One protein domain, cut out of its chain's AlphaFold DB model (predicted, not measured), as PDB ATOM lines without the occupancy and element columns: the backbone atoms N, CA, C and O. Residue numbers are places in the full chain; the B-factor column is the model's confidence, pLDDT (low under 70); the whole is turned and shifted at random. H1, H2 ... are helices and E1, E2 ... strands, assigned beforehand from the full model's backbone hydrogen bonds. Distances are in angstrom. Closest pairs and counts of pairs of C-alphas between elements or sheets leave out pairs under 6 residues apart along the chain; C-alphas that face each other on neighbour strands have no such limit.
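Overview. This is residues 227 to 319 of the 322 residues of the protein "Collectin-10" of Eumeta variegata (UniProt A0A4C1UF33). This domain has little regular structure: a loop-rich, rounded body with a small two-stranded hairpin, E1 and E2, and two helices, H1 and H2, set apart on different sides of a middle made of loops. The last 30 residues, 290 to 319, form a long stretch with no named element. The printed part has 93 residues, in the order E1, E2, H1, H2; its class is mixed, with 29 residues in named elements. It is compact, with a radius of gyration of the C-alphas of 13.8 A and spans of 39 by 33 by 27 A.

Arrangement. E1, residues 239 to 241, and E2, residues 246 to 248, are a hairpin, antiparallel at 144 degrees; N 239 and O 248 are 2.8 A apart, within hydrogen-bond range. H2, residues 277 to 289, is apart from both strands and from H1, residues 257 to 266. In H1 and H2 every O i to N i+4 pair is within hydrogen-bond range.

Along the chain. E1 begins at C-alpha 239 (-19.971, -38.266, -0.073). H1 is 14.1 A long. H2, 18.5 A, ends at C-alpha 289 (-29.783, -45.682, -5.252).

Size, cuts and confidence. The C-alphas farthest apart, of Val 229 and Gln 313, are 40.1 A apart. The printed part has no cut, and no printed residue is under 70 in pLDDT.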
ATOM      1  N   TRP A 227      -8.467 -33.315  -3.752       94.00
ATOM      2  CA  TRP A 227      -8.810 -33.220  -2.338       94.00
ATOM      3  C   TRP A 227     -10.318 -33.072  -2.149       94.00
ATOM      4  O   TRP A 227     -10.935 -32.148  -2.680       94.00
ATOM      5  N   ASN A 228     -10.914 -33.958  -1.358       95.06
ATOM      6  CA  ASN A 228     -12.296 -33.829  -0.930       95.06
ATOM      7  C   ASN A 228     -12.354 -32.950   0.320       95.06
ATOM      8  O   ASN A 228     -12.140 -33.428   1.433       95.06
ATOM      9  N   VAL A 229     -12.650 -31.665   0.131       94.56
ATOM     10  CA  VAL A 229     -12.700 -30.671   1.218       94.56
ATOM     11  C   VAL A 229     -13.775 -30.964   2.266       94.56
ATOM     12  O   VAL A 229     -13.591 -30.610   3.424       94.56
ATOM     13  N   PHE A 230     -14.874 -31.625   1.891       95.88
ATOM     14  CA  PHE A 230     -15.965 -31.932   2.822       95.88
ATOM     15  C   PHE A 230     -15.624 -33.102   3.744       95.88
ATOM     16  O   PHE A 230     -16.073 -33.143   4.885       95.88
ATOM     17  N   CYS A 231     -14.819 -34.040   3.248       95.81
ATOM     18  CA  CYS A 231     -14.386 -35.216   3.995       95.81
ATOM     19  C   CYS A 231     -12.960 -35.117   4.543       95.81
ATOM     20  O   CYS A 231     -12.517 -36.047   5.210       95.81
ATOM     21  N   ASP A 232     -12.245 -34.030   4.237       93.31
ATOM     22  CA  ASP A 232     -10.830 -33.825   4.563       93.31
ATOM     23  C   ASP A 232      -9.955 -35.040   4.190       93.31
ATOM     24  O   ASP A 232      -9.155 -35.546   4.977       93.31
ATOM     25  N   MET A 233     -10.144 -35.558   2.972       94.00
ATOM     26  CA  MET A 233      -9.450 -36.761   2.506       94.00
ATOM     27  C   MET A 233      -9.151 -36.713   1.001       94.00
ATOM     28  O   MET A 233      -9.893 -36.085   0.243       94.00
ATOM     29  N   PRO A 234      -8.128 -37.433   0.506       94.94
ATOM     30  CA  PRO A 234      -7.759 -37.427  -0.912       94.94
ATOM     31  C   PRO A 234      -8.623 -38.380  -1.765       94.94
ATOM     32  O   PRO A 234      -8.126 -39.003  -2.703       94.94
ATOM     33  N   TYR A 235      -9.907 -38.534  -1.420       95.44
ATOM     34  CA  TYR A 235     -10.840 -39.438  -2.097       95.44
ATOM     35  C   TYR A 235     -12.123 -38.691  -2.490       95.44
ATOM     36  O   TYR A 235     -13.057 -38.578  -1.687       95.44
ATOM     37  N   PRO A 236     -12.208 -38.191  -3.735       94.19
ATOM     38  CA  PRO A 236     -13.341 -37.385  -4.195       94.19
ATOM     39  C   PRO A 236     -14.652 -38.177  -4.278       94.19
ATOM     40  O   PRO A 236     -15.724 -37.592  -4.224       94.19
ATOM     41  N   SER A 237     -14.585 -39.510  -4.361       94.50
ATOM     42  CA  SER A 237     -15.770 -40.376  -4.423       94.50
ATOM     43  C   SER A 237     -16.517 -40.522  -3.090       94.50
ATOM     44  O   SER A 237     -17.566 -41.159  -3.062       94.50
ATOM     45  N   TYR A 238     -15.957 -40.039  -1.976       97.06
ATOM     46  CA  TYR A 238     -16.658 -40.046  -0.692       97.06
ATOM     47  C   TYR A 238     -17.671 -38.903  -0.639       97.06
ATOM     48  O   TYR A 238     -17.353 -37.751  -0.926       97.06
ATOM     49  N   PHE A 239     -18.891 -39.224  -0.231       96.25
ATOM     50  CA  PHE A 239     -19.971 -38.266  -0.073       96.25
ATOM     51  C   PHE A 239     -20.111 -37.872   1.399       96.25
ATOM     52  O   PHE A 239     -20.236 -38.741   2.265       96.25
ATOM     53  N   TYR A 240     -20.104 -36.568   1.681       97.75
ATOM     54  CA  TYR A 240     -20.342 -36.041   3.022       97.75
ATOM     55  C   TYR A 240     -21.840 -35.892   3.288       97.75
ATOM     56  O   TYR A 240     -22.534 -35.154   2.592       97.75
ATOM     57  N   ASN A 241     -22.327 -36.555   4.335       97.06
ATOM     58  CA  ASN A 241     -23.670 -36.353   4.854       97.06
ATOM     59  C   ASN A 241     -23.613 -35.358   6.025       97.06
ATOM     60  O   ASN A 241     -23.139 -35.695   7.113       97.06
ATOM     61  N   ALA A 242     -24.118 -34.143   5.800       96.31
ATOM     62  CA  ALA A 242     -24.105 -33.065   6.789       96.31
ATOM     63  C   ALA A 242     -24.975 -33.358   8.021       96.31
ATOM     64  O   ALA A 242     -24.640 -32.930   9.123       96.31
ATOM     65  N   GLU A 243     -26.062 -34.114   7.864       95.06
ATOM     66  CA  GLU A 243     -26.953 -34.443   8.977       95.06
ATOM     67  C   GLU A 243     -26.352 -35.476   9.931       95.06
ATOM     68  O   GLU A 243     -26.628 -35.448  11.129       95.06
ATOM     69  N   LEU A 244     -25.556 -36.403   9.395       96.25
ATOM     70  CA  LEU A 244     -24.850 -37.427  10.168       96.25
ATOM     71  C   LEU A 244     -23.437 -36.988  10.572       96.25
ATOM     72  O   LEU A 244     -22.807 -37.648  11.398       96.25
ATOM     73  N   GLY A 245     -22.925 -35.905   9.978       96.12
ATOM     74  CA  GLY A 245     -21.561 -35.421  10.185       96.12
ATOM     75  C   GLY A 245     -20.490 -36.435   9.768       96.12
ATOM     76  O   GLY A 245     -19.427 -36.490  10.383       96.12
ATOM     77  N   LYS A 246     -20.775 -37.277   8.766       96.62
ATOM     78  CA  LYS A 246     -19.945 -38.428   8.371       96.62
ATOM     79  C   LYS A 246     -19.825 -38.541   6.853       96.62
ATOM     80  O   LYS A 246     -20.714 -38.116   6.117       96.62
ATOM     81  N   CYS A 247     -18.735 -39.156   6.398       97.56
ATOM     82  CA  CYS A 247     -18.494 -39.449   4.988       97.56
ATOM     83  C   CYS A 247     -18.706 -40.923   4.667       97.56
ATOM     84  O   CYS A 247     -18.266 -41.796   5.416       97.56
ATOM     85  N   TYR A 248     -19.330 -41.187   3.523       97.44
ATOM     86  CA  TYR A 248     -19.695 -42.530   3.086       97.44
ATOM     87  C   TYR A 248     -19.310 -42.752   1.627       97.44
ATOM     88  O   TYR A 248     -19.309 -41.827   0.816       97.44
ATOM     89  N   LYS A 249     -19.012 -44.003   1.283       96.12
ATOM     90  CA  LYS A 249     -18.785 -44.447  -0.091       96.12
ATOM     91  C   LYS A 249     -19.417 -45.818  -0.279       96.12
ATOM     92  O   LYS A 249     -19.229 -46.699   0.555       96.12
ATOM     93  N   PHE A 250     -20.139 -45.988  -1.383       95.12
ATOM     94  CA  PHE A 250     -20.685 -47.279  -1.780       95.12
ATOM     95  C   PHE A 250     -19.713 -47.932  -2.758       95.12
ATOM     96  O   PHE A 250     -19.347 -47.331  -3.767       95.12
ATOM     97  N   HIS A 251     -19.288 -49.156  -2.463       93.94
ATOM     98  CA  HIS A 251     -18.461 -49.948  -3.370       93.94
ATOM     99  C   HIS A 251     -19.354 -50.928  -4.130       93.94
ATOM    100  O   HIS A 251     -20.022 -51.753  -3.516       93.94
ATOM    101  N   LEU A 252     -19.366 -50.832  -5.463       92.50
ATOM    102  CA  LEU A 252     -20.163 -51.713  -6.329       92.50
ATOM    103  C   LEU A 252     -19.519 -53.087  -6.541       92.50
ATOM    104  O   LEU A 252     -20.217 -54.048  -6.846       92.50
ATOM    105  N   ASN A 253     -18.199 -53.186  -6.371       90.56
ATOM    106  CA  ASN A 253     -17.465 -54.432  -6.564       90.56
ATOM    107  C   ASN A 253     -17.815 -55.425  -5.443       90.56
ATOM    108  O   ASN A 253     -17.500 -55.143  -4.282       90.56
ATOM    109  N   PRO A 254     -18.424 -56.586  -5.753       91.31
ATOM    110  CA  PRO A 254     -18.779 -57.567  -4.739       91.31
ATOM    111  C   PRO A 254     -17.519 -58.196  -4.141       91.31
ATOM    112  O   PRO A 254     -16.667 -58.718  -4.859       91.31
ATOM    113  N   LEU A 255     -17.397 -58.153  -2.815       91.75
ATOM    114  CA  LEU A 255     -16.238 -58.645  -2.073       91.75
ATOM    115  C   LEU A 255     -16.696 -59.428  -0.843       91.75
ATOM    116  O   LEU A 255     -17.723 -59.119  -0.240       91.75
ATOM    117  N   ASN A 256     -15.894 -60.409  -0.419       92.88
ATOM    118  CA  ASN A 256     -16.064 -60.975   0.917       92.88
ATOM    119  C   ASN A 256     -15.705 -59.927   1.988       92.88
ATOM    120  O   ASN A 256     -15.005 -58.948   1.717       92.88
ATOM    121  N   TRP A 257     -16.154 -60.164   3.220       93.50
ATOM    122  CA  TRP A 257     -15.988 -59.215   4.321       93.50
ATOM    123  C   TRP A 257     -14.525 -58.816   4.566       93.50
ATOM    124  O   TRP A 257     -14.225 -57.633   4.707       93.50
ATOM    125  N   THR A 258     -13.598 -59.780   4.566       93.38
ATOM    126  CA  THR A 258     -12.169 -59.529   4.821       93.38
ATOM    127  C   THR A 258     -11.566 -58.615   3.761       93.38
ATOM    128  O   THR A 258     -10.831 -57.681   4.086       93.38
ATOM    129  N   THR A 259     -11.888 -58.853   2.489       94.31
ATOM    130  CA  THR A 259     -11.403 -58.015   1.394       94.31
ATOM    131  C   THR A 259     -12.058 -56.636   1.432       94.31
ATOM    132  O   THR A 259     -11.348 -55.643   1.304       94.31
ATOM    133  N   ALA A 260     -13.365 -56.546   1.699       95.44
ATOM    134  CA  ALA A 260     -14.075 -55.273   1.842       95.44
ATOM    135  C   ALA A 260     -13.509 -54.417   2.995       95.44
ATOM    136  O   ALA A 260     -13.252 -53.227   2.816       95.44
ATOM    137  N   TYR A 261     -13.202 -55.036   4.140       95.25
ATOM    138  CA  TYR A 261     -12.495 -54.391   5.250       95.25
ATOM    139  C   TYR A 261     -11.142 -53.822   4.799       95.25
ATOM    140  O   TYR A 261     -10.828 -52.660   5.068       95.25
ATOM    141  N   GLY A 262     -10.359 -54.618   4.064       95.12
ATOM    142  CA  GLY A 262      -9.064 -54.200   3.530       95.12
ATOM    143  C   GLY A 262      -9.151 -53.047   2.524       95.12
ATOM    144  O   GLY A 262      -8.245 -52.211   2.499       95.12
ATOM    145  N   VAL A 263     -10.227 -52.979   1.729       96.25
ATOM    146  CA  VAL A 263     -10.506 -51.872   0.800       96.25
ATOM    147  C   VAL A 263     -10.791 -50.583   1.562       96.25
ATOM    148  O   VAL A 263     -10.099 -49.593   1.338       96.25
ATOM    149  N   CYS A 264     -11.733 -50.594   2.509       96.50
ATOM    150  CA  CYS A 264     -12.036 -49.399   3.300       96.50
ATOM    151  C   CYS A 264     -10.797 -48.903   4.061       96.50
ATOM    152  O   CYS A 264     -10.512 -47.709   4.048       96.50
ATOM    153  N   ALA A 265     -10.009 -49.816   4.641       95.44
ATOM    154  CA  ALA A 265      -8.758 -49.470   5.313       95.44
ATOM    155  C   ALA A 265      -7.708 -48.877   4.354       95.44
ATOM    156  O   ALA A 265      -6.979 -47.954   4.725       95.44
ATOM    157  N   ALA A 266      -7.618 -49.379   3.115       95.81
ATOM    158  CA  ALA A 266      -6.744 -48.804   2.091       95.81
ATOM    159  C   ALA A 266      -7.127 -47.354   1.770       95.81
ATOM    160  O   ALA A 266      -6.235 -46.534   1.573       95.81
ATOM    161  N   GLU A 267      -8.419 -47.032   1.815       96.50
ATOM    162  CA  GLU A 267      -8.978 -45.695   1.587       96.50
ATOM    163  C   GLU A 267      -8.961 -44.784   2.834       96.50
ATOM    164  O   GLU A 267      -9.628 -43.752   2.855       96.50
ATOM    165  N   LEU A 268      -8.203 -45.136   3.884       94.88
ATOM    166  CA  LEU A 268      -8.168 -44.417   5.172       94.88
ATOM    167  C   LEU A 268      -9.532 -44.357   5.892       94.88
ATOM    168  O   LEU A 268      -9.795 -43.446   6.675       94.88
ATOM    169  N   SER A 269     -10.386 -45.347   5.645       95.44
ATOM    170  CA  SER A 269     -11.728 -45.480   6.210       95.44
ATOM    171  C   SER A 269     -11.927 -46.874   6.831       95.44
ATOM    172  O   SER A 269     -10.980 -47.631   7.045       95.44
ATOM    173  N   TYR A 270     -13.163 -47.223   7.174       96.38
ATOM    174  CA  TYR A 270     -13.549 -48.519   7.723       96.38
ATOM    175  C   TYR A 270     -14.966 -48.887   7.263       96.38
ATOM    176  O   TYR A 270     -15.751 -48.011   6.901       96.38
ATOM    177  N   LEU A 271     -15.289 -50.184   7.271       96.56
ATOM    178  CA  LEU A 271     -16.648 -50.652   6.983       96.56
ATOM    179  C   LEU A 271     -17.644 -50.010   7.952       96.56
ATOM    180  O   LEU A 271     -17.391 -49.950   9.154       96.56
ATOM    181  N   THR A 272     -18.778 -49.537   7.440       96.31
ATOM    182  CA  THR A 272     -19.714 -48.719   8.215       96.31
ATOM    183  C   THR A 272     -20.230 -49.450   9.455       96.31
ATOM    184  O   THR A 272     -20.755 -50.557   9.370       96.31
ATOM    185  N   ILE A 273     -20.092 -48.802  10.612       95.94
ATOM    186  CA  ILE A 273     -20.672 -49.229  11.889       95.94
ATOM    187  C   ILE A 273     -21.897 -48.348  12.109       95.94
ATOM    188  O   ILE A 273     -21.750 -47.136  12.263       95.94
ATOM    189  N   ILE A 274     -23.081 -48.951  12.092       95.31
ATOM    190  CA  ILE A 274     -24.357 -48.248  12.248       95.31
ATOM    191  C   ILE A 274     -24.587 -47.990  13.737       95.31
ATOM    192  O   ILE A 274     -24.530 -48.929  14.526       95.31
ATOM    193  N   ASN A 275     -24.815 -46.729  14.119       92.81
ATOM    194  CA  ASN A 275     -25.004 -46.341  15.526       92.81
ATOM    195  C   ASN A 275     -26.329 -45.610  15.800       92.81
ATOM    196  O   ASN A 275     -26.547 -45.146  16.917       92.81
ATOM    197  N   SER A 276     -27.191 -45.453  14.797       96.19
ATOM    198  CA  SER A 276     -28.517 -44.853  14.957       96.19
ATOM    199  C   SER A 276     -29.463 -45.290  13.844       96.19
ATOM    200  O   SER A 276     -29.018 -45.599  12.737       96.19
ATOM    201  N   ASP A 277     -30.767 -45.238  14.117       97.06
ATOM    202  CA  ASP A 277     -31.811 -45.529  13.126       97.06
ATOM    203  C   ASP A 277     -31.708 -44.583  11.924       97.06
ATOM    204  O   ASP A 277     -31.770 -45.006  10.777       97.06
ATOM    205  N   LYS A 278     -31.391 -43.308  12.179       96.75
ATOM    206  CA  LYS A 278     -31.162 -42.313  11.125       96.75
ATOM    207  C   LYS A 278     -29.992 -42.680  10.202       96.75
ATOM    208  O   LYS A 278     -30.055 -42.448   8.996       96.75
ATOM    209  N   GLU A 279     -28.905 -43.224  10.755       97.25
ATOM    210  CA  GLU A 279     -27.782 -43.720   9.953       97.25
ATOM    211  C   GLU A 279     -28.189 -44.969   9.161       97.25
ATOM    212  O   GLU A 279     -27.824 -45.081   7.993       97.25
ATOM    213  N   ALA A 280     -28.982 -45.868   9.752       96.88
ATOM    214  CA  ALA A 280     -29.513 -47.041   9.061       96.88
ATOM    215  C   ALA A 280     -30.390 -46.647   7.857       96.88
ATOM    216  O   ALA A 280     -30.141 -47.118   6.747       96.88
ATOM    217  N   ASP A 281     -31.342 -45.728   8.047       97.00
ATOM    218  CA  ASP A 281     -32.248 -45.243   6.998       97.00
ATOM    219  C   ASP A 281     -31.483 -44.621   5.825       97.00
ATOM    220  O   ASP A 281     -31.755 -44.913   4.656       97.00
ATOM    221  N   PHE A 282     -30.473 -43.799   6.123       96.44
ATOM    222  CA  PHE A 282     -29.617 -43.208   5.098       96.44
ATOM    223  C   PHE A 282     -28.866 -44.274   4.284       96.44
ATOM    224  O   PHE A 282     -28.801 -44.187   3.057       96.44
ATOM    225  N   LEU A 283     -28.317 -45.304   4.936       96.06
ATOM    226  CA  LEU A 283     -27.592 -46.378   4.248       96.06
ATOM    227  C   LEU A 283     -28.516 -47.255   3.396       96.06
ATOM    228  O   LEU A 283     -28.098 -47.715   2.330       96.06
ATOM    229  N   VAL A 284     -29.769 -47.451   3.818       95.69
ATOM    230  CA  VAL A 284     -30.797 -48.110   2.999       95.69
ATOM    231  C   VAL A 284     -31.048 -47.308   1.724       95.69
ATOM    232  O   VAL A 284     -30.993 -47.874   0.632       95.69
ATOM    233  N   GLN A 285     -31.242 -45.991   1.832       95.44
ATOM    234  CA  GLN A 285     -31.434 -45.115   0.668       95.44
ATOM    235  C   GLN A 285     -30.216 -45.132  -0.265       95.44
ATOM    236  O   GLN A 285     -30.359 -45.286  -1.477       95.44
ATOM    237  N   MET A 286     -29.012 -45.045   0.301       95.19
ATOM    238  CA  MET A 286     -27.755 -45.113  -0.445       95.19
ATOM    239  C   MET A 286     -27.593 -46.449  -1.185       95.19
ATOM    240  O   MET A 286     -27.151 -46.469  -2.331       95.19
ATOM    241  N   THR A 287     -27.993 -47.560  -0.560       94.62
ATOM    242  CA  THR A 287     -27.970 -48.897  -1.175       94.62
ATOM    243  C   THR A 287     -29.027 -49.037  -2.270       94.62
ATOM    244  O   THR A 287     -28.760 -49.644  -3.305       94.62
ATOM    245  N   ALA A 288     -30.218 -48.468  -2.078       93.88
ATOM    246  CA  ALA A 288     -31.281 -48.488  -3.079       93.88
ATOM    247  C   ALA A 288     -30.894 -47.702  -4.342       93.88
ATOM    248  O   ALA A 288     -31.149 -48.176  -5.447       93.88
ATOM    249  N   ALA A 289     -30.237 -46.551  -4.168       93.88
ATOM    250  CA  ALA A 289     -29.783 -45.682  -5.252       93.88
ATOM    251  C   ALA A 289     -28.543 -46.203  -6.003       93.88
ATOM    252  O   ALA A 289     -28.234 -45.712  -7.087       93.88
ATOM    253  N   ALA A 290     -27.810 -47.168  -5.440       92.81
ATOM    254  CA  ALA A 290     -26.630 -47.731  -6.078       92.81
ATOM    255  C   ALA A 290     -26.999 -48.588  -7.301       92.81
ATOM    256  O   ALA A 290     -27.957 -49.367  -7.258       92.81
ATOM    257  N   ASP A 291     -26.169 -48.522  -8.348       92.06
ATOM    258  CA  ASP A 291     -26.303 -49.325  -9.573       92.06
ATOM    259  C   ASP A 291     -25.866 -50.792  -9.377       92.06
ATOM    260  O   ASP A 291     -25.037 -51.356 -10.086       92.06
ATOM    261  N   LYS A 292     -26.395 -51.417  -8.327       88.25
ATOM    262  CA  LYS A 292     -26.084 -52.790  -7.917       88.25
ATOM    263  C   LYS A 292     -26.713 -53.843  -8.825       88.25
ATOM    264  O   LYS A 292     -26.364 -55.010  -8.695       88.25
ATOM    265  N   ASP A 293     -27.673 -53.471  -9.668       87.31
ATOM    266  CA  ASP A 293     -28.447 -54.410 -10.485       87.31
ATOM    267  C   ASP A 293     -27.773 -54.705 -11.832       87.31
ATOM    268  O   ASP A 293     -27.985 -55.784 -12.392       87.31
ATOM    269  N   ASN A 294     -26.893 -53.801 -12.281       89.12
ATOM    270  CA  ASN A 294     -26.052 -53.955 -13.469       89.12
ATOM    271  C   ASN A 294     -24.687 -54.602 -13.181       89.12
ATOM    272  O   ASN A 294     -23.895 -54.821 -14.098       89.12
ATOM    273  N   VAL A 295     -24.390 -54.934 -11.922       88.44
ATOM    274  CA  VAL A 295     -23.144 -55.621 -11.568       88.44
ATOM    275  C   VAL A 295     -23.296 -57.120 -11.853       88.44
ATOM    276  O   VAL A 295     -24.192 -57.800 -11.358       88.44
ATOM    277  N   SER A 296     -22.420 -57.664 -12.696       86.81
ATOM    278  CA  SER A 296     -22.398 -59.094 -13.015       86.81
ATOM    279  C   SER A 296     -21.681 -59.895 -11.927       86.81
ATOM    280  O   SER A 296     -20.620 -59.483 -11.457       86.81
ATOM    281  N   GLY A 297     -22.192 -61.078 -11.582       84.69
ATOM    282  CA  GLY A 297     -21.514 -62.018 -10.688       84.69
ATOM    283  C   GLY A 297     -22.466 -62.725  -9.728       84.69
ATOM    284  O   GLY A 297     -23.653 -62.417  -9.664       84.69
ATOM    285  N   ASN A 298     -21.927 -63.677  -8.968       84.88
ATOM    286  CA  ASN A 298     -22.674 -64.388  -7.936       84.88
ATOM    287  C   ASN A 298     -22.529 -63.668  -6.585       84.88
ATOM    288  O   ASN A 298     -21.560 -63.889  -5.859       84.88
ATOM    289  N   TYR A 299     -23.465 -62.773  -6.274       85.50
ATOM    290  CA  TYR A 299     -23.533 -62.059  -4.997       85.50
ATOM    291  C   TYR A 299     -24.984 -61.715  -4.646       85.50
ATOM    292  O   TYR A 299     -25.871 -61.691  -5.501       85.50
ATOM    293  N   MET A 300     -25.228 -61.425  -3.369       84.94
ATOM    294  CA  MET A 300     -26.541 -60.997  -2.895       84.94
ATOM    295  C   MET A 300     -26.762 -59.513  -3.207       84.94
ATOM    296  O   MET A 300     -26.090 -58.644  -2.652       84.94
ATOM    297  N   ARG A 301     -27.715 -59.213  -4.093       86.06
ATOM    298  CA  ARG A 301     -28.078 -57.834  -4.449       86.06
ATOM    299  C   ARG A 301     -28.765 -57.138  -3.280       86.06
ATOM    300  O   ARG A 301     -29.621 -57.720  -2.623       86.06
ATOM    301  N   GLY A 302     -28.390 -55.886  -3.027       84.75
ATOM    302  CA  GLY A 302     -28.940 -55.101  -1.914       84.75
ATOM    303  C   GLY A 302     -28.415 -55.497  -0.530       84.75
ATOM    304  O   GLY A 302     -28.857 -54.923   0.459       84.75
ATOM    305  N   VAL A 303     -27.461 -56.431  -0.448       90.06
ATOM    306  CA  VAL A 303     -26.786 -56.805   0.800       90.06
ATOM    307  C   VAL A 303     -25.362 -56.261   0.776       90.06
ATOM    308  O   VAL A 303     -24.624 -56.472  -0.185       90.06
ATOM    309  N   VAL A 304     -24.971 -55.565   1.843       92.31
ATOM    310  CA  VAL A 304     -23.659 -54.918   1.966       92.31
ATOM    311  C   VAL A 304     -22.912 -55.404   3.202       92.31
ATOM    312  O   VAL A 304     -23.513 -55.739   4.223       92.31
ATOM    313  N   ALA A 305     -21.582 -55.427   3.124       94.19
ATOM    314  CA  ALA A 305     -20.744 -55.699   4.284       94.19
ATOM    315  C   ALA A 305     -20.756 -54.495   5.240       94.19
ATOM    316  O   ALA A 305     -20.487 -53.366   4.832       94.19
ATOM    317  N   LEU A 306     -21.020 -54.752   6.519       95.69
ATOM    318  CA  LEU A 306     -20.952 -53.758   7.591       95.69
ATOM    319  C   LEU A 306     -19.753 -54.019   8.502       95.69
ATOM    320  O   LEU A 306     -19.165 -55.101   8.502       95.69
ATOM    321  N   GLY A 307     -19.395 -53.025   9.309       96.00
ATOM    322  CA  GLY A 307     -18.261 -53.047  10.229       96.00
ATOM    323  C   GLY A 307     -18.474 -53.892  11.483       96.00
ATOM    324  O   GLY A 307     -18.025 -53.488  12.548       96.00
ATOM    325  N   PHE A 308     -19.138 -55.042  11.376       94.88
ATOM    326  CA  PHE A 308     -19.354 -55.991  12.469       94.88
ATOM    327  C   PHE A 308     -18.807 -57.363  12.083       94.88
ATOM    328  O   PHE A 308     -18.955 -57.794  10.940       94.88
ATOM    329  N   HIS A 309     -18.182 -58.060  13.030       92.19
ATOM    330  CA  HIS A 309     -17.676 -59.410  12.816       92.19
ATOM    331  C   HIS A 309     -17.697 -60.245  14.099       92.19
ATOM    332  O   HIS A 309     -17.557 -59.718  15.196       92.19
ATOM    333  N   ASN A 310     -17.796 -61.566  13.951       92.44
ATOM    334  CA  ASN A 310     -17.637 -62.541  15.035       92.44
ATOM    335  C   ASN A 310     -16.620 -63.617  14.616       92.44
ATOM    336  O   ASN A 310     -16.929 -64.800  14.499       92.44
ATOM    337  N   ARG A 311     -15.409 -63.174  14.264       86.69
ATOM    338  CA  ARG A 311     -14.341 -64.045  13.737       86.69
ATOM    339  C   ARG A 311     -13.711 -64.924  14.814       86.69
ATOM    340  O   ARG A 311     -13.249 -66.010  14.490       86.69
ATOM    341  N   ASP A 312     -13.742 -64.461  16.059       88.12
ATOM    342  CA  ASP A 312     -13.106 -65.136  17.193       88.12
ATOM    343  C   ASP A 312     -14.085 -66.065  17.928       88.12
ATOM    344  O   ASP A 312     -13.704 -66.723  18.883       88.12
ATOM    345  N   GLN A 313     -15.356 -66.108  17.505       87.69
ATOM    346  CA  GLN A 313     -16.446 -66.841  18.169       87.69
ATOM    347  C   GLN A 313     -16.749 -66.386  19.612       87.69
ATOM    348  O   GLN A 313     -17.545 -67.010  20.304       87.69
ATOM    349  N   GLU A 314     -16.193 -65.253  20.040       89.12
ATOM    350  CA  GLU A 314     -16.405 -64.647  21.365       89.12
ATOM    351  C   GLU A 314     -17.537 -63.605  21.383       89.12
ATOM    352  O   GLU A 314     -17.705 -62.870  22.353       89.12
ATOM    353  N   GLY A 315     -18.304 -63.505  20.295       90.50
ATOM    354  CA  GLY A 315     -19.379 -62.531  20.138       90.50
ATOM    355  C   GLY A 315     -19.093 -61.489  19.059       90.50
ATOM    356  O   GLY A 315     -18.012 -61.419  18.472       90.50
ATOM    357  N   TRP A 316     -20.112 -60.687  18.757       91.69
ATOM    358  CA  TRP A 316     -20.020 -59.649  17.736       91.69
ATOM    359  C   TRP A 316     -19.198 -58.462  18.235       91.69
ATOM    360  O   TRP A 316     -19.519 -57.867  19.259       91.69
ATOM    361  N   LYS A 317     -18.164 -58.107  17.471       93.31
ATOM    362  CA  LYS A 317     -17.291 -56.952  17.696       93.31
ATOM    363  C   LYS A 317     -17.393 -56.006  16.505       93.31
ATOM    364  O   LYS A 317     -17.637 -56.430  15.368       93.31
ATOM    365  N   THR A 318     -17.193 -54.717  16.746       93.00
ATOM    366  CA  THR A 318     -17.063 -53.745  15.658       93.00
ATOM    367  C   THR A 318     -15.681 -53.830  15.011       93.00
ATOM    368  O   THR A 318     -14.693 -54.184  15.650       93.00
ATOM    369  N   SER A 319     -15.552 -53.381  13.762       89.06
ATOM    370  CA  SER A 319     -14.270 -53.285  13.048       89.06
ATOM    371  C   SER A 319     -13.284 -52.290  13.685       89.06
ATOM    372  O   SER A 319     -12.165 -52.132  13.197       89.06
TER     373      SER A 319